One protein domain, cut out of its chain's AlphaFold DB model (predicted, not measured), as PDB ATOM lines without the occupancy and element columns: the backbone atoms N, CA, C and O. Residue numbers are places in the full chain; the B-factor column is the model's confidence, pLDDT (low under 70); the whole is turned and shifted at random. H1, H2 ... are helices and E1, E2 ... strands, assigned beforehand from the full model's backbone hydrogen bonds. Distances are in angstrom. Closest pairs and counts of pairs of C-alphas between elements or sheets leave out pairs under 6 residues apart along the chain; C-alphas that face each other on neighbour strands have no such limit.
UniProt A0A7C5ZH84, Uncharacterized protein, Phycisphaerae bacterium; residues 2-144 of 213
ATOM      1  N   LEU A   2     192.047 141.068 143.169       93.75
ATOM      2  CA  LEU A   2     190.860 141.291 142.330       93.75
ATOM      3  C   LEU A   2     189.521 141.218 143.091       93.75
ATOM      4  O   LEU A   2     188.779 142.195 143.095       93.75
ATOM      5  N   PHE A   3     189.265 140.134 143.833       94.00
ATOM      6  CA  PHE A   3     188.024 139.947 144.607       94.00
ATOM      7  C   PHE A   3     187.689 141.110 145.549       94.00
ATOM      8  O   PHE A   3     186.537 141.502 145.680       94.00
ATOM      9  N   ARG A   4     188.708 141.717 146.174       91.06
ATOM     10  CA  ARG A   4     188.514 142.858 147.081       91.06
ATOM     11  C   ARG A   4     188.033 144.105 146.341       91.06
ATOM     12  O   ARG A   4     187.217 144.843 146.877       91.06
ATOM     13  N   ARG A   5     188.547 144.347 145.131       94.25
ATOM     14  CA  ARG A   5     188.117 145.476 144.295       94.25
ATOM     15  C   ARG A   5     186.689 145.261 143.807       94.25
ATOM     16  O   ARG A   5     185.893 146.185 143.900       94.25
ATOM     17  N   ILE A   6     186.361 144.035 143.391       95.94
ATOM     18  CA  ILE A   6     184.998 143.658 142.998       95.94
ATOM     19  C   ILE A   6     184.025 143.910 144.154       95.94
ATOM     20  O   ILE A   6     183.036 144.602 143.957       95.94
ATOM     21  N   ALA A   7     184.337 143.447 145.370       94.25
ATOM     22  CA  ALA A   7     183.482 143.674 146.536       94.25
ATOM     23  C   ALA A   7     183.244 145.169 146.814       94.25
ATOM     24  O   ALA A   7     182.108 145.569 147.031       94.25
ATOM     25  N   ILE A   8     184.288 146.006 146.749       94.94
ATOM     26  CA  ILE A   8     184.157 147.464 146.929       94.94
ATOM     27  C   ILE A   8     183.253 148.074 145.855       94.94
ATOM     28  O   ILE A   8     182.356 148.843 146.188       94.94
ATOM     29  N   VAL A   9     183.474 147.732 144.583       96.19
ATOM     30  CA  VAL A   9     182.671 148.256 143.470       96.19
ATOM     31  C   VAL A   9     181.212 147.837 143.627       96.19
ATOM     32  O   VAL A   9     180.332 148.686 143.549       96.19
ATOM     33  N   VAL A  10     180.952 146.564 143.935       97.06
ATOM     34  CA  VAL A  10     179.596 146.055 144.178       97.06
ATOM     35  C   VAL A  10     178.941 146.786 145.352       97.06
ATOM     36  O   VAL A  10     177.823 147.266 145.208       97.06
ATOM     37  N   SER A  11     179.635 146.951 146.484       96.00
ATOM     38  CA  SER A  11     179.107 147.697 147.634       96.00
ATOM     39  C   SER A  11     178.761 149.146 147.287       96.00
ATOM     40  O   SER A  11     177.709 149.628 147.699       96.00
ATOM     41  N   LEU A  12     179.607 149.836 146.516       95.31
ATOM     42  CA  LEU A  12     179.363 151.221 146.104       95.31
ATOM     43  C   LEU A  12     178.195 151.336 145.122       95.31
ATOM     44  O   LEU A  12     177.368 152.233 145.271       95.31
ATOM     45  N   VAL A  13     178.088 150.417 144.159       97.75
ATOM     46  CA  VAL A  13     176.956 150.364 143.222       97.75
ATOM     47  C   VAL A  13     175.650 150.115 143.977       97.75
ATOM     48  O   VAL A  13     174.675 150.834 143.768       97.75
ATOM     49  N   LEU A  14     175.638 149.155 144.909       97.75
ATOM     50  CA  LEU A  14     174.468 148.878 145.743       97.75
ATOM     51  C   LEU A  14     174.112 150.070 146.641       97.75
ATOM     52  O   LEU A  14     172.940 150.419 146.742       97.75
ATOM     53  N   ALA A  15     175.100 150.730 147.253       97.44
ATOM     54  CA  ALA A  15     174.873 151.923 148.070       97.44
ATOM     55  C   ALA A  15     174.284 153.078 147.246       97.44
ATOM     56  O   ALA A  15     173.342 153.727 147.698       97.44
ATOM     57  N   GLY A  16     174.787 153.300 146.027       97.94
ATOM     58  CA  GLY A  16     174.228 154.273 145.087       97.94
ATOM     59  C   GLY A  16     172.785 153.939 144.709       97.94
ATOM     60  O   GLY A  16     171.918 154.809 144.764       97.94
ATOM     61  N   GLY A  17     172.496 152.666 144.420       97.56
ATOM     62  CA  GLY A  17     171.133 152.191 144.169       97.56
ATOM     63  C   GLY A  17     170.193 152.431 145.353       97.56
ATOM     64  O   GLY A  17     169.087 152.935 145.173       97.56
ATOM     65  N   VAL A  18     170.646 152.150 146.578       97.25
ATOM     66  CA  VAL A  18     169.876 152.409 147.804       97.25
ATOM     67  C   VAL A  18     169.658 153.902 148.032       97.25
ATOM     68  O   VAL A  18     168.554 154.284 148.399       97.25
ATOM     69  N   ALA A  19     170.648 154.760 147.774       97.50
ATOM     70  CA  ALA A  19     170.490 156.209 147.893       97.50
ATOM     71  C   ALA A  19     169.460 156.765 146.892       97.50
ATOM     72  O   ALA A  19     168.626 157.595 147.257       97.50
ATOM     73  N   LEU A  20     169.464 156.264 145.652       97.06
ATOM     74  CA  LEU A  20     168.459 156.618 144.644       97.06
ATOM     75  C   LEU A  20     167.059 156.148 145.052       97.06
ATOM     76  O   LEU A  20     166.105 156.924 144.976       97.06
ATOM     77  N   LEU A  21     166.930 154.906 145.529       95.31
ATOM     78  CA  LEU A  21     165.665 154.384 146.055       95.31
ATOM     79  C   LEU A  21     165.189 155.178 147.271       95.31
ATOM     80  O   LEU A  21     164.000 155.463 147.380       95.31
ATOM     81  N   TRP A  22     166.106 155.584 148.147       95.75
ATOM     82  CA  TRP A  22     165.809 156.403 149.314       95.75
ATOM     83  C   TRP A  22     165.222 157.751 148.900       95.75
ATOM     84  O   TRP A  22     164.106 158.065 149.315       95.75
ATOM     85  N   GLY A  23     165.897 158.500 148.023       95.75
ATOM     86  CA  GLY A  23     165.385 159.769 147.500       95.75
ATOM     87  C   GLY A  23     164.040 159.605 146.788       95.75
ATOM     88  O   GLY A  23     163.082 160.315 147.094       95.75
ATOM     89  N   ARG A  24     163.927 158.601 145.908       94.75
ATOM     90  CA  ARG A  24     162.682 158.310 145.180       94.75
ATOM     91  C   ARG A  24     161.528 157.947 146.117       94.75
ATOM     92  O   ARG A  24     160.405 158.367 145.858       94.75
ATOM     93  N   SER A  25     161.798 157.241 147.220       93.12
ATOM     94  CA  SER A  25     160.773 156.785 148.171       93.12
ATOM     95  C   SER A  25     159.989 157.909 148.852       93.12
ATOM     96  O   SER A  25     158.902 157.658 149.372       93.12
ATOM     97  N   TYR A  26     160.516 159.140 148.856       93.06
ATOM     98  CA  TYR A  26     159.807 160.312 149.376       93.06
ATOM     99  C   TYR A  26     158.765 160.864 148.403       93.06
ATOM    100  O   TYR A  26     157.787 161.457 148.845       93.06
ATOM    101  N   ALA A  27     158.958 160.662 147.100       93.94
ATOM    102  CA  ALA A  27     158.008 161.084 146.077       93.94
ATOM    103  C   ALA A  27     157.037 159.957 145.704       93.94
ATOM    104  O   ALA A  27     155.875 160.208 145.401       93.94
ATOM    105  N   VAL A  28     157.524 158.713 145.702       94.62
ATOM    106  CA  VAL A  28     156.824 157.561 145.139       94.62
ATOM    107  C   VAL A  28     157.141 156.309 145.948       94.62
ATOM    108  O   VAL A  28     158.307 155.964 146.122       94.62
ATOM    109  N   GLY A  29     156.111 155.594 146.396       93.06
ATOM    110  CA  GLY A  29     156.275 154.259 146.964       93.06
ATOM    111  C   GLY A  29     156.161 153.176 145.896       93.06
ATOM    112  O   GLY A  29     155.407 153.301 144.929       93.06
ATOM    113  N   ASP A  30     156.867 152.070 146.082       94.00
ATOM    114  CA  ASP A  30     156.641 150.844 145.324       94.00
ATOM    115  C   ASP A  30     156.002 149.802 146.217       94.00
ATOM    116  O   ASP A  30     156.266 149.735 147.416       94.00
ATOM    117  N   ARG A  31     155.190 148.937 145.624       93.62
ATOM    118  CA  ARG A  31     154.683 147.748 146.287       93.62
ATOM    119  C   ARG A  31     154.773 146.568 145.341       93.62
ATOM    120  O   ARG A  31     154.273 146.619 144.224       93.62
ATOM    121  N   TYR A  32     155.380 145.498 145.821       96.06
ATOM    122  CA  TYR A  32     155.325 144.184 145.215       96.06
ATOM    123  C   TYR A  32     154.546 143.252 146.130       96.06
ATOM    124  O   TYR A  32     154.753 143.262 147.342       96.06
ATOM    125  N   ARG A  33     153.652 142.449 145.564       95.75
ATOM    126  CA  ARG A  33     152.860 141.477 146.316       95.75
ATOM    127  C   ARG A  33     152.818 140.140 145.601       95.75
ATOM    128  O   ARG A  33     152.649 140.097 144.388       95.75
ATOM    129  N   TRP A  34     152.843 139.061 146.371       96.75
ATOM    130  CA  TRP A  34     152.526 137.724 145.888       96.75
ATOM    131  C   TRP A  34     151.528 137.033 146.815       96.75
ATOM    132  O   TRP A  34     151.415 137.347 148.003       96.75
ATOM    133  N   VAL A  35     150.782 136.092 146.246       96.88
ATOM    134  CA  VAL A  35     149.864 135.207 146.962       96.88
ATOM    135  C   VAL A  35     149.958 133.844 146.290       96.88
ATOM    136  O   VAL A  35     149.907 133.756 145.066       96.88
ATOM    137  N   ARG A  36     150.107 132.792 147.087       97.25
ATOM    138  CA  ARG A  36     150.063 131.395 146.669       97.25
ATOM    139  C   ARG A  36     149.028 130.690 147.530       97.25
ATOM    140  O   ARG A  36     149.079 130.800 148.753       97.25
ATOM    141  N   ILE A  37     148.097 130.010 146.881       97.19
ATOM    142  CA  ILE A  37     147.011 129.274 147.522       97.19
ATOM    143  C   ILE A  37     147.167 127.813 147.124       97.19
ATOM    144  O   ILE A  37     147.367 127.514 145.948       97.19
ATOM    145  N   GLU A  38     147.101 126.927 148.105       97.69
ATOM    146  CA  GLU A  38     147.148 125.483 147.931       97.69
ATOM    147  C   GLU A  38     145.949 124.869 148.650       97.69
ATOM    148  O   GLU A  38     145.807 124.998 149.868       97.69
ATOM    149  N   ASP A  39     145.090 124.205 147.884       96.94
ATOM    150  CA  ASP A  39     143.994 123.406 148.416       96.94
ATOM    151  C   ASP A  39     144.443 121.942 148.454       96.94
ATOM    152  O   ASP A  39     144.747 121.342 147.421       96.94
ATOM    153  N   ALA A  40     144.510 121.357 149.647       94.44
ATOM    154  CA  ALA A  40     144.804 119.941 149.798       94.44
ATOM    155  C   ALA A  40     143.519 119.103 149.638       94.44
ATOM    156  O   ALA A  40     142.451 119.529 150.089       94.44
ATOM    157  N   PRO A  41     143.606 117.862 149.117       95.00
ATOM    158  CA  PRO A  41     142.460 116.948 149.033       95.00
ATOM    159  C   PRO A  41     141.767 116.675 150.378       95.00
ATOM    160  O   PRO A  41     140.602 116.298 150.409       95.00
ATOM    161  N   SER A  42     142.469 116.882 151.496       94.62
ATOM    162  CA  SER A  42     141.940 116.744 152.856       94.62
ATOM    163  C   SER A  42     140.998 117.875 153.292       94.62
ATOM    164  O   SER A  42     140.565 117.884 154.441       94.62
ATOM    165  N   GLY A  43     140.725 118.859 152.429       94.94
ATOM    166  CA  GLY A  43     139.985 120.070 152.792       94.94
ATOM    167  C   GLY A  43     140.818 121.090 153.575       94.94
ATOM    168  O   GLY A  43     140.279 122.079 154.064       94.94
ATOM    169  N   ARG A  44     142.134 120.868 153.699       96.81
ATOM    170  CA  ARG A  44     143.075 121.837 154.270       96.81
ATOM    171  C   ARG A  44     143.403 122.907 153.233       96.81
ATOM    172  O   ARG A  44     143.794 122.592 152.112       96.81
ATOM    173  N   PHE A  45     143.292 124.159 153.639       97.81
ATOM    174  CA  PHE A  45     143.629 125.341 152.860       97.81
ATOM    175  C   PHE A  45     144.923 125.942 153.387       97.81
ATOM    176  O   PHE A  45     145.003 126.281 154.568       97.81
ATOM    177  N   VAL A  46     145.914 126.121 152.516       97.62
ATOM    178  CA  VAL A  46     147.167 126.799 152.851       97.62
ATOM    179  C   VAL A  46     147.338 128.009 151.942       97.62
ATOM    180  O   VAL A  46     147.437 127.894 150.724       97.62
ATOM    181  N   MET A  47     147.411 129.194 152.537       97.44
ATOM    182  CA  MET A  47     147.739 130.438 151.857       97.44
ATOM    183  C   MET A  47     149.083 130.950 152.353       97.44
ATOM    184  O   MET A  47     149.243 131.253 153.530       97.44
ATOM    185  N   ASN A  48     150.013 131.139 151.423       97.94
ATOM    186  CA  ASN A  48     151.258 131.857 151.651       97.94
ATOM    187  C   ASN A  48     151.204 133.164 150.869       97.94
ATOM    188  O   ASN A  48     151.126 133.166 149.640       97.94
ATOM    189  N   SER A  49     151.245 134.292 151.560       97.12
ATOM    190  CA  SER A  49     151.272 135.599 150.920       97.12
ATOM    191  C   SER A  49     152.389 136.453 151.479       97.12
ATOM    192  O   SER A  49     152.901 136.229 152.573       97.12
ATOM    193  N   GLY A  50     152.787 137.446 150.708       96.56
ATOM    194  CA  GLY A  50     153.692 138.445 151.214       96.56
ATOM    195  C   GLY A  50     153.785 139.638 150.298       96.56
ATOM    196  O   GLY A  50     153.170 139.701 149.227       96.56
ATOM    197  N   GLY A  51     154.537 140.617 150.759       95.69
ATOM    198  CA  GLY A  51     154.784 141.815 150.000       95.69
ATOM    199  C   GLY A  51     156.035 142.532 150.449       95.69
ATOM    200  O   GLY A  51     156.505 142.394 151.577       95.69
ATOM    201  N   LEU A  52     156.549 143.329 149.528       95.81
ATOM    202  CA  LEU A  52     157.604 144.291 149.756       95.81
ATOM    203  C   LEU A  52     157.039 145.659 149.409       95.81
ATOM    204  O   LEU A  52     156.430 145.826 148.356       95.81
ATOM    205  N   ALA A  53     157.213 146.634 150.286       93.88
ATOM    206  CA  ALA A  53     156.818 148.005 150.029       93.88
ATOM    207  C   ALA A  53     157.976 148.953 150.325       93.88
ATOM    208  O   ALA A  53     158.640 148.812 151.348       93.88
ATOM    209  N   THR A  54     158.204 149.928 149.455       94.38
ATOM    210  CA  THR A  54     159.119 151.046 149.694       94.38
ATOM    211  C   THR A  54     158.305 152.308 149.948       94.38
ATOM    212  O   THR A  54     157.210 152.482 149.408       94.38
ATOM    213  N   GLY A  55     158.814 153.192 150.799       90.94
ATOM    214  CA  GLY A  55     158.138 154.452 151.075       90.94
ATOM    215  C   GLY A  55     158.757 155.233 152.216       90.94
ATOM    216  O   GLY A  55     159.149 154.643 153.223       90.94
ATOM    217  N   ILE A  56     158.836 156.553 152.023       87.44
ATOM    218  CA  ILE A  56     159.258 157.569 152.997       87.44
ATOM    219  C   ILE A  56     160.463 157.099 153.819       87.44
ATOM    220  O   ILE A  56     160.449 157.010 155.043       87.44
ATOM    221  N   GLY A  57     161.531 156.745 153.112       91.69
ATOM    222  CA  GLY A  57     162.804 156.433 153.742       91.69
ATOM    223  C   GLY A  57     162.978 155.006 154.245       91.69
ATOM    224  O   GLY A  57     163.993 154.750 154.887       91.69
ATOM    225  N   GLY A  58     162.079 154.064 153.939       94.00
ATOM    226  CA  GLY A  58     162.268 152.664 154.323       94.00
ATOM    227  C   GLY A  58     161.710 151.630 153.350       94.00
ATOM    228  O   GLY A  58     160.989 151.940 152.398       94.00
ATOM    229  N   ILE A  59     162.055 150.376 153.637       95.19
ATOM    230  CA  ILE A  59     161.526 149.176 152.997       95.19
ATOM    231  C   ILE A  59     160.834 148.311 154.051       95.19
ATOM    232  O   ILE A  59     161.393 148.058 155.117       95.19
ATOM    233  N   ARG A  60     159.615 147.860 153.759       94.25
ATOM    234  CA  ARG A  60     158.826 146.950 154.590       94.25
ATOM    235  C   ARG A  60     158.631 145.637 153.857       94.25
ATOM    236  O   ARG A  60     158.183 145.622 152.715       94.25
ATOM    237  N   PHE A  61     158.917 144.550 154.545       96.06
ATOM    238  CA  PHE A  61     158.628 143.190 154.141       96.06
ATOM    239  C   PHE A  61     157.523 142.640 155.041       96.06
ATOM    240  O   PHE A  61     157.590 142.778 156.262       96.06
ATOM    241  N   VAL A  62     156.501 142.038 154.442       95.31
ATOM    242  CA  VAL A  62     155.438 141.328 155.157       95.31
ATOM    243  C   VAL A  62     155.338 139.931 154.579       95.31
ATOM    244  O   VAL A  62     155.286 139.771 153.361       95.31
ATOM    245  N   TYR A  63     155.279 138.933 155.448       97.62
ATOM    246  CA  TYR A  63     155.002 137.553 155.089       97.62
ATOM    247  C   TYR A  63     153.888 137.025 155.981       97.62
ATOM    248  O   TYR A  63     153.932 137.212 157.193       97.62
ATOM    249  N   GLU A  64     152.886 136.394 155.387       96.94
ATOM    250  CA  GLU A  64     151.720 135.865 156.081       96.94
ATOM    251  C   GLU A  64     151.432 134.447 155.590       96.94
ATOM    252  O   GLU A  64     151.333 134.199 154.387       96.94
ATOM    253  N   THR A  65     151.260 133.529 156.535       97.94
ATOM    254  CA  THR A  65     150.817 132.158 156.283       97.94
ATOM    255  C   THR A  65     149.504 131.918 157.003       97.94
ATOM    256  O   THR A  65     149.429 132.136 158.214       97.94
ATOM    257  N   VAL A  66     148.495 131.439 156.283       97.81
ATOM    258  CA  VAL A  66     147.224 130.976 156.846       97.81
ATOM    259  C   VAL A  66     147.058 129.517 156.466       97.81
ATOM    260  O   VAL A  66     147.084 129.180 155.289       97.81
ATOM    261  N   ASP A  67     146.880 128.665 157.458       98.19
ATOM    262  CA  ASP A  67     146.597 127.246 157.308       98.19
ATOM    263  C   ASP A  67     145.298 126.952 158.050       98.19
ATOM    264  O   ASP A  67     145.212 127.217 159.249       98.19
ATOM    265  N   SER A  68     144.261 126.494 157.354       98.06
ATOM    266  CA  SER A  68     142.946 126.295 157.959       98.06
ATOM    267  C   SER A  68     142.211 125.086 157.396       98.06
ATOM    268  O   SER A  68     142.287 124.794 156.205       98.06
ATOM    269  N   THR A  69     141.467 124.402 158.258       98.19
ATOM    270  CA  THR A  69     140.473 123.375 157.917       98.19
ATOM    271  C   THR A  69     139.041 123.847 158.183       98.19
ATOM    272  O   THR A  69     138.096 123.120 157.886       98.19
ATOM    273  N   ASP A  70     138.849 125.054 158.733       97.81
ATOM    274  CA  ASP A  70     137.520 125.611 158.993       97.81
ATOM    275  C   ASP A  70     136.928 126.204 157.701       97.81
ATOM    276  O   ASP A  70     137.439 127.215 157.202       97.81
ATOM    277  N   PRO A  71     135.820 125.652 157.169       97.31
ATOM    278  CA  PRO A  71     135.232 126.116 155.916       97.31
ATOM    279  C   PRO A  71     134.831 127.598 155.954       97.31
ATOM    280  O   PRO A  71     134.927 128.286 154.937       97.31
ATOM    281  N   ASN A  72     134.443 128.132 157.119       97.56
ATOM    282  CA  ASN A  72     134.069 129.539 157.252       97.56
ATOM    283  C   ASN A  72     135.285 130.467 157.130       97.56
ATOM    284  O   ASN A  72     135.189 131.552 156.548       97.56
ATOM    285  N   VAL A  73     136.433 130.057 157.677       96.12
ATOM    286  CA  VAL A  73     137.692 130.810 157.585       96.12
ATOM    287  C   VAL A  73     138.235 130.759 156.162       96.12
ATOM    288  O   VAL A  73     138.656 131.795 155.639       96.12
ATOM    289  N   ILE A  74     138.169 129.594 155.516       97.25
ATOM    290  CA  ILE A  74     138.579 129.402 154.119       97.25
ATOM    291  C   ILE A  74     137.775 130.327 153.202       97.25
ATOM    292  O   ILE A  74     138.356 131.131 152.471       97.25
ATOM    293  N   GLU A  75     136.445 130.286 153.293       97.38
ATOM    294  CA  GLU A  75     135.561 131.094 152.452       97.38
ATOM    295  C   GLU A  75     135.756 132.599 152.692       97.38
ATOM    296  O   GLU A  75     135.866 133.386 151.748       97.38
ATOM    297  N   ARG A  76     135.884 133.024 153.958       96.38
ATOM    298  CA  ARG A  76     136.183 134.424 154.295       96.38
ATOM    299  C   ARG A  76     137.526 134.868 153.712       96.38
ATOM    300  O   ARG A  76     137.631 135.986 153.204       96.38
ATOM    301  N   THR A  77     138.541 134.009 153.787       95.81
ATOM    302  CA  THR A  77     139.885 134.299 153.275       95.81
ATOM    303  C   THR A  77     139.868 134.413 151.756       95.81
ATOM    304  O   THR A  77     140.397 135.387 151.225       95.81
ATOM    305  N   ARG A  78     139.174 133.506 151.058       96.12
ATOM    306  CA  ARG A  78     138.973 133.572 149.602       96.12
ATOM    307  C   ARG A  78     138.254 134.851 149.182       96.12
ATOM    308  O   ARG A  78     138.808 135.609 148.395       96.12
ATOM    309  N   ARG A  79     137.116 135.190 149.801       96.31
ATOM    310  CA  ARG A  79     136.404 136.457 149.518       96.31
ATOM    311  C   ARG A  79     137.279 137.684 149.745       96.31
ATOM    312  O   ARG A  79     137.242 138.632 148.960       96.31
ATOM    313  N   ARG A  80     138.075 137.680 150.820       94.44
ATOM    314  CA  ARG A  80     139.022 138.761 151.106       94.44
ATOM    315  C   ARG A  80     140.087 138.853 150.013       94.44
ATOM    316  O   ARG A  80     140.366 139.959 149.559       94.44
ATOM    317  N   LEU A  81     140.668 137.735 149.583       93.75
ATOM    318  CA  LEU A  81     141.656 137.696 148.502       93.75
ATOM    319  C   LEU A  81     141.071 138.123 147.157       93.75
ATOM    320  O   LEU A  81     141.721 138.878 146.441       93.75
ATOM    321  N   ASP A  82     139.847 137.720 146.839       94.12
ATOM    322  CA  ASP A  82     139.149 138.127 145.620       94.12
ATOM    323  C   ASP A  82     138.878 139.631 145.614       94.12
ATOM    324  O   ASP A  82     139.147 140.317 144.630       94.12
ATOM    325  N   GLY A  83     138.404 140.183 146.734       93.62
ATOM    326  CA  GLY A  83     138.223 141.628 146.867       93.62
ATOM    327  C   GLY A  83     139.549 142.368 146.723       93.62
ATOM    328  O   GLY A  83     139.672 143.318 145.954       93.62
ATOM    329  N   ILE A  84     140.574 141.902 147.424       90.19
ATOM    330  CA  ILE A  84     141.896 142.513 147.403       90.19
ATOM    331  C   ILE A  84     142.559 142.421 146.022       90.19
ATOM    332  O   ILE A  84     143.165 143.398 145.595       90.19
ATOM    333  N   SER A  85     142.462 141.291 145.326       90.38
ATOM    334  CA  SER A  85     143.082 141.093 144.010       90.38
ATOM    335  C   SER A  85     142.479 142.006 142.942       90.38
ATOM    336  O   SER A  85     143.195 142.419 142.034       90.38
ATOM    337  N   ARG A  86     141.211 142.413 143.092       90.25
ATOM    338  CA  ARG A  86     140.578 143.419 142.222       90.25
ATOM    339  C   ARG A  86     141.166 144.821 142.408       90.25
ATOM    340  O   ARG A  86     141.348 145.534 141.428       90.25
ATOM    341  N   TRP A  87     141.478 145.225 143.641       85.56
ATOM    342  CA  TRP A  87     141.969 146.585 143.944       85.56
ATOM    343  C   TRP A  87     143.500 146.703 143.976       85.56
ATOM    344  O   TRP A  87     144.068 147.779 143.768       85.56
ATOM    345  N   ALA A  88     144.176 145.598 144.271       86.44
ATOM    346  CA  ALA A  88     145.617 145.478 144.429       86.44
ATOM    347  C   ALA A  88     146.060 144.078 143.962       86.44
ATOM    348  O   ALA A  88     146.385 143.229 144.806       86.44
ATOM    349  N   PRO A  89     146.043 143.824 142.637       88.25
ATOM    350  CA  PRO A  89     146.432 142.534 142.084       88.25
ATOM    351  C   PRO A  89     147.861 142.161 142.507       88.25
ATOM    352  O   PRO A  89     148.684 143.054 142.747       88.25
ATOM    353  N   PRO A  90     148.176 140.856 142.621       92.25
ATOM    354  CA  PRO A  90     149.552 140.405 142.775       92.25
ATOM    355  C   PRO A  90     150.441 140.995 141.677       92.25
ATOM    356  O   PRO A  90     150.015 141.148 140.533       92.25
ATOM    357  N   GLY A  91     151.680 141.315 142.030       94.19
ATOM    358  CA  GLY A  91     152.638 141.956 141.140       94.19
ATOM    359  C   GLY A  91     153.131 143.301 141.659       94.19
ATOM    360  O   GLY A  91     152.996 143.636 142.839       94.19
ATOM    361  N   TYR A  92     153.775 144.036 140.756       93.69
ATOM    362  CA  TYR A  92     154.362 145.343 141.018       93.69
ATOM    363  C   TYR A  92     153.344 146.457 140.770       93.69
ATOM    364  O   TYR A  92     152.662 146.476 139.746       93.69
ATOM    365  N   ARG A  93     153.287 147.420 141.686       93.50
ATOM    366  CA  ARG A  93     152.525 148.652 141.523       93.50
ATOM    367  C   ARG A  93     153.231 149.816 142.199       93.50
ATOM    368  O   ARG A  93     153.729 149.707 143.318       93.50
ATOM    369  N   THR A  94     153.172 150.962 141.541       92.50
ATOM    370  CA  THR A  94     153.511 152.252 142.128       92.50
ATOM    371  C   THR A  94     152.357 152.757 142.997       92.50
ATOM    372  O   THR A  94     151.197 152.750 142.574       92.50
ATOM    373  N   ILE A  95     152.663 153.169 144.223       90.38
ATOM    374  CA  ILE A  95     151.704 153.705 145.189       90.38
ATOM    375  C   ILE A  95     152.123 155.113 145.612       90.38
ATOM    376  O   ILE A  95     153.298 155.476 145.546       90.38
ATOM    377  N   GLU A  96     151.159 155.903 146.075       88.69
ATOM    378  CA  GLU A  96     151.473 157.131 146.802       88.69
ATOM    379  C   GLU A  96     152.366 156.778 148.007       88.69
ATOM    380  O   GLU A  96     152.131 155.738 148.643       88.69
ATOM    381  N   PRO A  97     153.421 157.563 148.293       76.62
ATOM    382  CA  PRO A  97     154.363 157.236 149.351       76.62
ATOM    383  C   PRO A  97     153.614 157.054 150.684       76.62
ATOM    384  O   PRO A  97     152.951 157.980 151.159       76.62
ATOM    385  N   PRO A  98     153.671 155.860 151.302       70.38
ATOM    386  CA  PRO A  98     152.971 155.600 152.553       70.38
ATOM    387  C   PRO A  98     153.536 156.487 153.661       70.38
ATOM    388  O   PRO A  98     154.748 156.518 153.841       70.38
ATOM    389  N   ARG A  99     152.672 157.169 154.429       71.12
ATOM    390  CA  ARG A  99     153.084 158.029 155.555       71.12
ATOM    391  C   ARG A  99     154.019 157.274 156.512       71.12
ATOM    392  O   ARG A  99     153.718 156.146 156.895       71.12
ATOM    393  N   TYR A 100     155.126 157.914 156.884       62.81
ATOM    394  CA  TYR A 100     156.099 157.410 157.848       62.81
ATOM    395  C   TYR A 100     155.788 157.930 159.257       62.81
ATOM    396  O   TYR A 100     155.353 159.079 159.379       62.81
ATOM    397  N   PRO A 101     156.052 157.141 160.312       65.56
ATOM    398  CA  PRO A 101     156.387 155.714 160.261       65.56
ATOM    399  C   PRO A 101     155.230 154.924 159.643       65.56
ATOM    400  O   PRO A 101     154.084 155.365 159.725       65.56
ATOM    401  N   MET A 102     155.515 153.792 158.986       65.88
ATOM    402  CA  MET A 102     154.450 152.947 158.432       65.88
ATOM    403  C   MET A 102     153.511 152.550 159.584       65.88
ATOM    404  O   MET A 102     153.891 151.785 160.464       65.88
ATOM    405  N   ARG A 103     152.327 153.171 159.607       52.69
ATOM    406  CA  ARG A 103     151.548 153.542 160.804       52.69
ATOM    407  C   ARG A 103     150.770 152.400 161.484       52.69
ATOM    408  O   ARG A 103     149.629 152.603 161.868       52.69
ATOM    409  N   ASP A 104     151.375 151.229 161.660       61.44
ATOM    410  CA  ASP A 104     150.723 150.069 162.307       61.44
ATOM    411  C   ASP A 104     151.486 149.515 163.516       61.44
ATOM    412  O   ASP A 104     151.170 148.450 164.036       61.44
ATOM    413  N   THR A 105     152.514 150.212 163.985       57.41
ATOM    414  CA  THR A 105     153.392 149.661 165.011       57.41
ATOM    415  C   THR A 105     152.856 150.016 166.394       57.41
ATOM    416  O   THR A 105     153.167 151.079 166.921       57.41
ATOM    417  N   SER A 106     152.094 149.121 167.020       67.31
ATOM    418  CA  SER A 106     151.697 149.213 168.437       67.31
ATOM    419  C   SER A 106     152.874 149.044 169.417       67.31
ATOM    420  O   SER A 106     152.674 148.673 170.569       67.31
ATOM    421  N   ASN A 107     154.112 149.215 168.946       75.06
ATOM    422  CA  ASN A 107     155.329 148.893 169.672       75.06
ATOM    423  C   ASN A 107     156.169 150.164 169.853       75.06
ATOM    424  O   ASN A 107     156.850 150.596 168.920       75.06
ATOM    425  N   ASP A 108     156.145 150.724 171.062       80.62
ATOM    426  CA  ASP A 108     156.831 151.969 171.455       80.62
ATOM    427  C   ASP A 108     158.355 151.804 171.648       80.62
ATOM    428  O   ASP A 108     158.992 152.483 172.455       80.62
ATOM    429  N   SER A 109     158.987 150.874 170.929       88.56
ATOM    430  CA  SER A 109     160.422 150.618 171.071       88.56
ATOM    431  C   SER A 109     161.282 151.784 170.551       88.56
ATOM    432  O   SER A 109     160.953 152.436 169.561       88.56
ATOM    433  N   VAL A 110     162.462 151.994 171.150       91.00
ATOM    434  CA  VAL A 110     163.464 152.975 170.665       91.00
ATOM    435  C   VAL A 110     163.886 152.693 169.216       91.00
ATOM    436  O   VAL A 110     164.206 153.596 168.454       91.00
ATOM    437  N   LEU A 111     163.862 151.429 168.796       91.31
ATOM    438  CA  LEU A 111     164.152 151.060 167.412       91.31
ATOM    439  C   LEU A 111     163.056 151.537 166.449       91.31
ATOM    440  O   LEU A 111     163.381 151.967 165.340       91.31
ATOM    441  N   ALA A 112     161.794 151.554 166.890       89.19
ATOM    442  CA  ALA A 112     160.679 152.089 166.113       89.19
ATOM    443  C   ALA A 112     160.819 153.594 165.861       89.19
ATOM    444  O   ALA A 112     160.556 154.039 164.742       89.19
ATOM    445  N   SER A 113     161.328 154.369 166.828       88.56
ATOM    446  CA  SER A 113     161.598 155.800 166.610       88.56
ATOM    447  C   SER A 113     162.728 156.046 165.599       88.56
ATOM    448  O   SER A 113     162.695 157.031 164.863       88.56
ATOM    449  N   LEU A 114     163.680 155.114 165.488       92.06
ATOM    450  CA  LEU A 114     164.727 155.113 164.459       92.06
ATOM    451  C   LEU A 114     164.259 154.561 163.097       92.06
ATOM    452  O   LEU A 114     165.016 154.614 162.124       92.06
ATOM    453  N   GLY A 115     163.027 154.045 163.010       90.56
ATOM    454  CA  GLY A 115     162.436 153.504 161.781       90.56
ATOM    455  C   GLY A 115     162.484 152.003 161.601       90.56
ATOM    456  O   GLY A 115     161.990 151.494 160.593       90.56
ATOM    457  N   PHE A 116     163.091 151.290 162.541       93.25
ATOM    458  CA  PHE A 116     163.114 149.839 162.513       93.25
ATOM    459  C   PHE A 116     161.830 149.297 163.107       93.25
ATOM    460  O   PHE A 116     161.420 149.683 164.196       93.25
ATOM    461  N   HIS A 117     161.227 148.339 162.426       91.50
ATOM    462  CA  HIS A 117     160.084 147.635 162.974       91.50
ATOM    463  C   HIS A 117     160.258 146.143 162.766       91.50
ATOM    464  O   HIS A 117     160.612 145.694 161.678       91.50
ATOM    465  N   PHE A 118     160.009 145.391 163.824       93.75
ATOM    466  CA  PHE A 118     159.932 143.948 163.787       93.75
ATOM    467  C   PHE A 118     158.687 143.555 164.564       93.75
ATOM    468  O   PHE A 118     158.552 143.909 165.736       93.75
ATOM    469  N   ASP A 119     157.787 142.856 163.894       93.06
ATOM    470  CA  ASP A 119     156.592 142.306 164.505       93.06
ATOM    471  C   ASP A 119     156.381 140.883 164.009       93.06
ATOM    472  O   ASP A 119     156.521 140.584 162.819       93.06
ATOM    473  N   HIS A 120     156.079 140.002 164.949       95.31
ATOM    474  CA  HIS A 120     155.747 138.620 164.678       95.31
ATOM    475  C   HIS A 120     154.473 138.299 165.441       95.31
ATOM    476  O   HIS A 120     154.472 138.193 166.668       95.31
ATOM    477  N   TRP A 121     153.400 138.106 164.691       95.50
ATOM    478  CA  TRP A 121     152.108 137.745 165.231       95.50
ATOM    479  C   TRP A 121     151.772 136.318 164.820       95.50
ATOM    480  O   TRP A 121     151.906 135.935 163.658       95.50
ATOM    481  N   SER A 122     151.330 135.509 165.776       97.00
ATOM    482  CA  SER A 122     150.850 134.160 165.504       97.00
ATOM    483  C   SER A 122     149.567 133.907 166.265       97.00
ATOM    484  O   SER A 122     149.523 134.101 167.478       97.00
ATOM    485  N   ASN A 123     148.550 133.426 165.564       97.25
ATOM    486  CA  ASN A 123     147.303 132.976 166.153       97.25
ATOM    487  C   ASN A 123     147.095 131.507 165.799       97.25
ATOM    488  O   ASN A 123     147.362 131.079 164.678       97.25
ATOM    489  N   SER A 124     146.688 130.702 166.768       97.75
ATOM    490  CA  SER A 124     146.486 129.272 166.576       97.75
ATOM    491  C   SER A 124     145.220 128.841 167.290       97.75
ATOM    492  O   SER A 124     145.002 129.150 168.455       97.75
ATOM    493  N   SER A 125     144.396 128.111 166.560       97.38
ATOM    494  CA  SER A 125     143.165 127.469 166.996       97.38
ATOM    495  C   SER A 125     143.175 126.029 166.467       97.38
ATOM    496  O   SER A 125     143.972 125.733 165.574       97.38
ATOM    497  N   PRO A 126     142.305 125.131 166.959       97.94
ATOM    498  CA  PRO A 126     142.304 123.729 166.530       97.94
ATOM    499  C   PRO A 126     142.153 123.527 165.016       97.94
ATOM    500  O   PRO A 126     142.595 122.516 164.483       97.94
ATOM    501  N   THR A 127     141.527 124.484 164.330       97.88
ATOM    502  CA  THR A 127     141.239 124.417 162.894       97.88
ATOM    503  C   THR A 127     141.991 125.453 162.075       97.88
ATOM    504  O   THR A 127     141.894 125.425 160.856       97.88
ATOM    505  N   THR A 128     142.696 126.404 162.695       98.00
ATOM    506  CA  THR A 128     143.352 127.504 161.973       98.00
ATOM    507  C   THR A 128     144.652 127.914 162.643       98.00
ATOM    508  O   THR A 128     144.655 128.302 163.812       98.00
ATOM    509  N   HIS A 129     145.728 127.936 161.866       97.88
ATOM    510  CA  HIS A 129     147.022 128.494 162.223       97.88
ATOM    511  C   HIS A 129     147.347 129.662 161.300       97.88
ATOM    512  O   HIS A 129     147.431 129.519 160.083       97.88
ATOM    513  N   GLN A 130     147.566 130.829 161.888       97.62
ATOM    514  CA  GLN A 130     147.952 132.034 161.180       97.62
ATOM    515  C   GLN A 130     149.260 132.557 161.757       97.62
ATOM    516  O   GLN A 130     149.437 132.612 162.974       97.62
ATOM    517  N   ARG A 131     150.191 132.931 160.884       97.81
ATOM    518  CA  ARG A 131     151.448 133.575 161.268       97.81
ATOM    519  C   ARG A 131     151.710 134.739 160.340       97.81
ATOM    520  O   ARG A 131     151.509 134.623 159.135       97.81
ATOM    521  N   GLN A 132     152.185 135.832 160.904       96.75
ATOM    522  CA  GLN A 132     152.565 137.028 160.186       96.75
ATOM    523  C   GLN A 132     153.909 137.514 160.711       96.75
ATOM    524  O   GLN A 132     154.118 137.623 161.915       96.75
ATOM    525  N   LEU A 133     154.812 137.821 159.790       96.75
ATOM    526  CA  LEU A 133     156.094 138.446 160.060       96.75
ATOM    527  C   LEU A 133     156.148 139.770 159.302       96.75
ATOM    528  O   LEU A 133     156.020 139.789 158.078       96.75
ATOM    529  N   THR A 134     156.372 140.861 160.023       94.69
ATOM    530  CA  THR A 134     156.614 142.184 159.452       94.69
ATOM    531  C   THR A 134     158.008 142.657 159.839       94.69
ATOM    532  O   THR A 134     158.359 142.691 161.016       94.69
ATOM    533  N   VAL A 135     158.789 143.079 158.846       95.19
ATOM    534  CA  VAL A 135     160.107 143.687 159.046       95.19
ATOM    535  C   VAL A 135     160.176 144.990 158.264       95.19
ATOM    536  O   VAL A 135     159.981 144.988 157.052       95.19
ATOM    537  N   THR A 136     160.487 146.097 158.929       94.50
ATOM    538  CA  THR A 136     160.764 147.387 158.290       94.50
ATOM    539  C   THR A 136     162.188 147.803 158.602       94.50
ATOM    540  O   THR A 136     162.596 147.816 159.763       94.50
ATOM    541  N   VAL A 137     162.935 148.159 157.560       96.25
ATOM    542  CA  VAL A 137     164.309 148.645 157.668       96.25
ATOM    543  C   VAL A 137     164.394 150.013 156.995       96.25
ATOM    544  O   VAL A 137     163.986 150.150 155.836       96.25
ATOM    545  N   PRO A 138     164.923 151.038 157.675       95.88
ATOM    546  CA  PRO A 138     165.110 152.332 157.052       95.88
ATOM    547  C   PRO A 138     166.283 152.297 156.058       95.88
ATOM    548  O   PRO A 138     167.309 151.650 156.285       95.88
ATOM    549  N   PHE A 139     166.163 153.025 154.950       96.25
ATOM    550  CA  PHE A 139     167.179 153.061 153.898       96.25
ATOM    551  C   PHE A 139     168.507 153.642 154.373       96.25
ATOM    552  O   PHE A 139     169.549 153.192 153.901       96.25
ATOM    553  N   TRP A 140     168.498 154.573 155.332       96.81
ATOM    554  CA  TRP A 140     169.735 155.095 155.913       96.81
ATOM    555  C   TRP A 140     170.571 153.972 156.544       96.81
ATOM    556  O   TRP A 140     171.789 153.960 156.396       96.81
ATOM    557  N   ALA A 141     169.937 152.980 157.175       97.25
ATOM    558  CA  ALA A 141     170.644 151.866 157.798       97.25
ATOM    559  C   ALA A 141     171.247 150.928 156.748       97.25
ATOM    560  O   ALA A 141     172.406 150.531 156.865       97.25
ATOM    561  N   ILE A 142     170.491 150.629 155.686       97.50
ATOM    562  CA  ILE A 142     170.979 149.831 154.551       97.50
ATOM    563  C   ILE A 142     172.151 150.551 153.870       97.50
ATOM    564  O   ILE A 142     173.177 149.938 153.575       97.50
ATOM    565  N   PHE A 143     172.032 151.863 153.669       97.62
ATOM    566  CA  PHE A 143     173.085 152.693 153.098       97.62
ATOM    567  C   PHE A 143     174.351 152.689 153.964       97.62
ATOM    568  O   PHE A 143     175.442 152.453 153.444       97.62
ATOM    569  N   LEU A 144     174.230 152.885 155.282       97.44
ATOM    570  CA  LEU A 144     175.370 152.821 156.204       97.44
ATOM    571  C   LEU A 144     176.021 151.433 156.221       97.44
ATOM    572  O   LEU A 144     177.246 151.337 156.223       97.44
TER     573      LEU A 144
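Overview. This is residues 2 to 144 of the 213 residues of an uncharacterized protein of Phycisphaerae bacterium (UniProt A0A7C5ZH84). One long, twisted sheet of six strands makes the body, with H2 slanting over one of its faces, while the long helix H1 leaves one end of the strands and sticks out with residues 2 to 10. Short H4 packs beside H1, and a long loop, residues 96 to 109, leads from edge strand E4 to tiny H3 near the other edge strand, E5. The printed part has 143 residues, with four named helices and six named strands in the order H1 E1 E2 E3 H2 E4 H3 E5 E6 H4. The sheet runs E4 E1 E2 E3 E6 E5, antiparallel throughout, and the class is mixed, helices and strands. The whole is loose, with a radius of gyration of the C-alphas of 18.5 A and spans of 55 by 39 by 29 A.

Arrangement. Look first at E1, residues 29 to 39, E2, residues 45 to 55, and E3, residues 58 to 68: a meander, each strand the antiparallel neighbour of the one before. N 32 and O 52 are 2.8 A apart, and N 47 and O 66 are 2.8 A apart, both within hydrogen-bond range. Beside E3 find E6, residues 128 to 138, with N 61 and O 135 at 2.8 A; it forms a hairpin with E5, residues 117 to 125, with N 121 and O 132 at 2.9 A. Beside E1 lies E4, residues 91 to 95, with N 31 and O 93 at 2.8 A. H2, residues 71 to 87, is on the sheet at a height of 10.5 A, over E1, E2 and, only just, with 3 C-alphas, E3; on the local plane it stands at 32 degrees to E2, only just slantwise to the strands. H1, residues 2 to 27, lies on the opposite face, and its residues 21 to 27 come near the sheet; the closest C-alphas of H1 and E2 are those of Ser 25 and Gly 55, 4.6 A. H4, residues 139 to 144, touches residues 15 to 22 of H1 at a shallow tilt of 27 degrees, opposite ways, closest at the C-alphas of Ala 15 and Phe 143, 5.4 A. H1 and H4 on one face and H2 on the other make three layers, helices on both faces of a sheet. H3, residues 110 to 113, only grazes the sheet with residues 110 to 112. Every O i to N i+4 pair is within hydrogen-bond range in H2 and H4, and 20 of 22 in H1; H3 is too short for one.

Along the chain. Find C-alpha 29 at (156.275, 154.259, 146.964), where E1 begins its 33.2 A. E2, E3 and E6 measure 32.6 A, 32.9 A and 33.4 A, and E5 26.6 A. H1 begins at C-alpha 2, (190.860, 141.291, 142.330), and runs 38.5 A; H2 runs 24.7 A. H4 ends at C-alpha 144, (175.370, 152.821, 156.204).

Size, cuts and confidence. The C-alphas of Leu 2 and Asn 72 are the two farthest apart, 59.9 A. The printed part has no cut, and the link from E4 to H3, 14 residues, is long. The model's confidence is low, under 70, at residues 100 to 106.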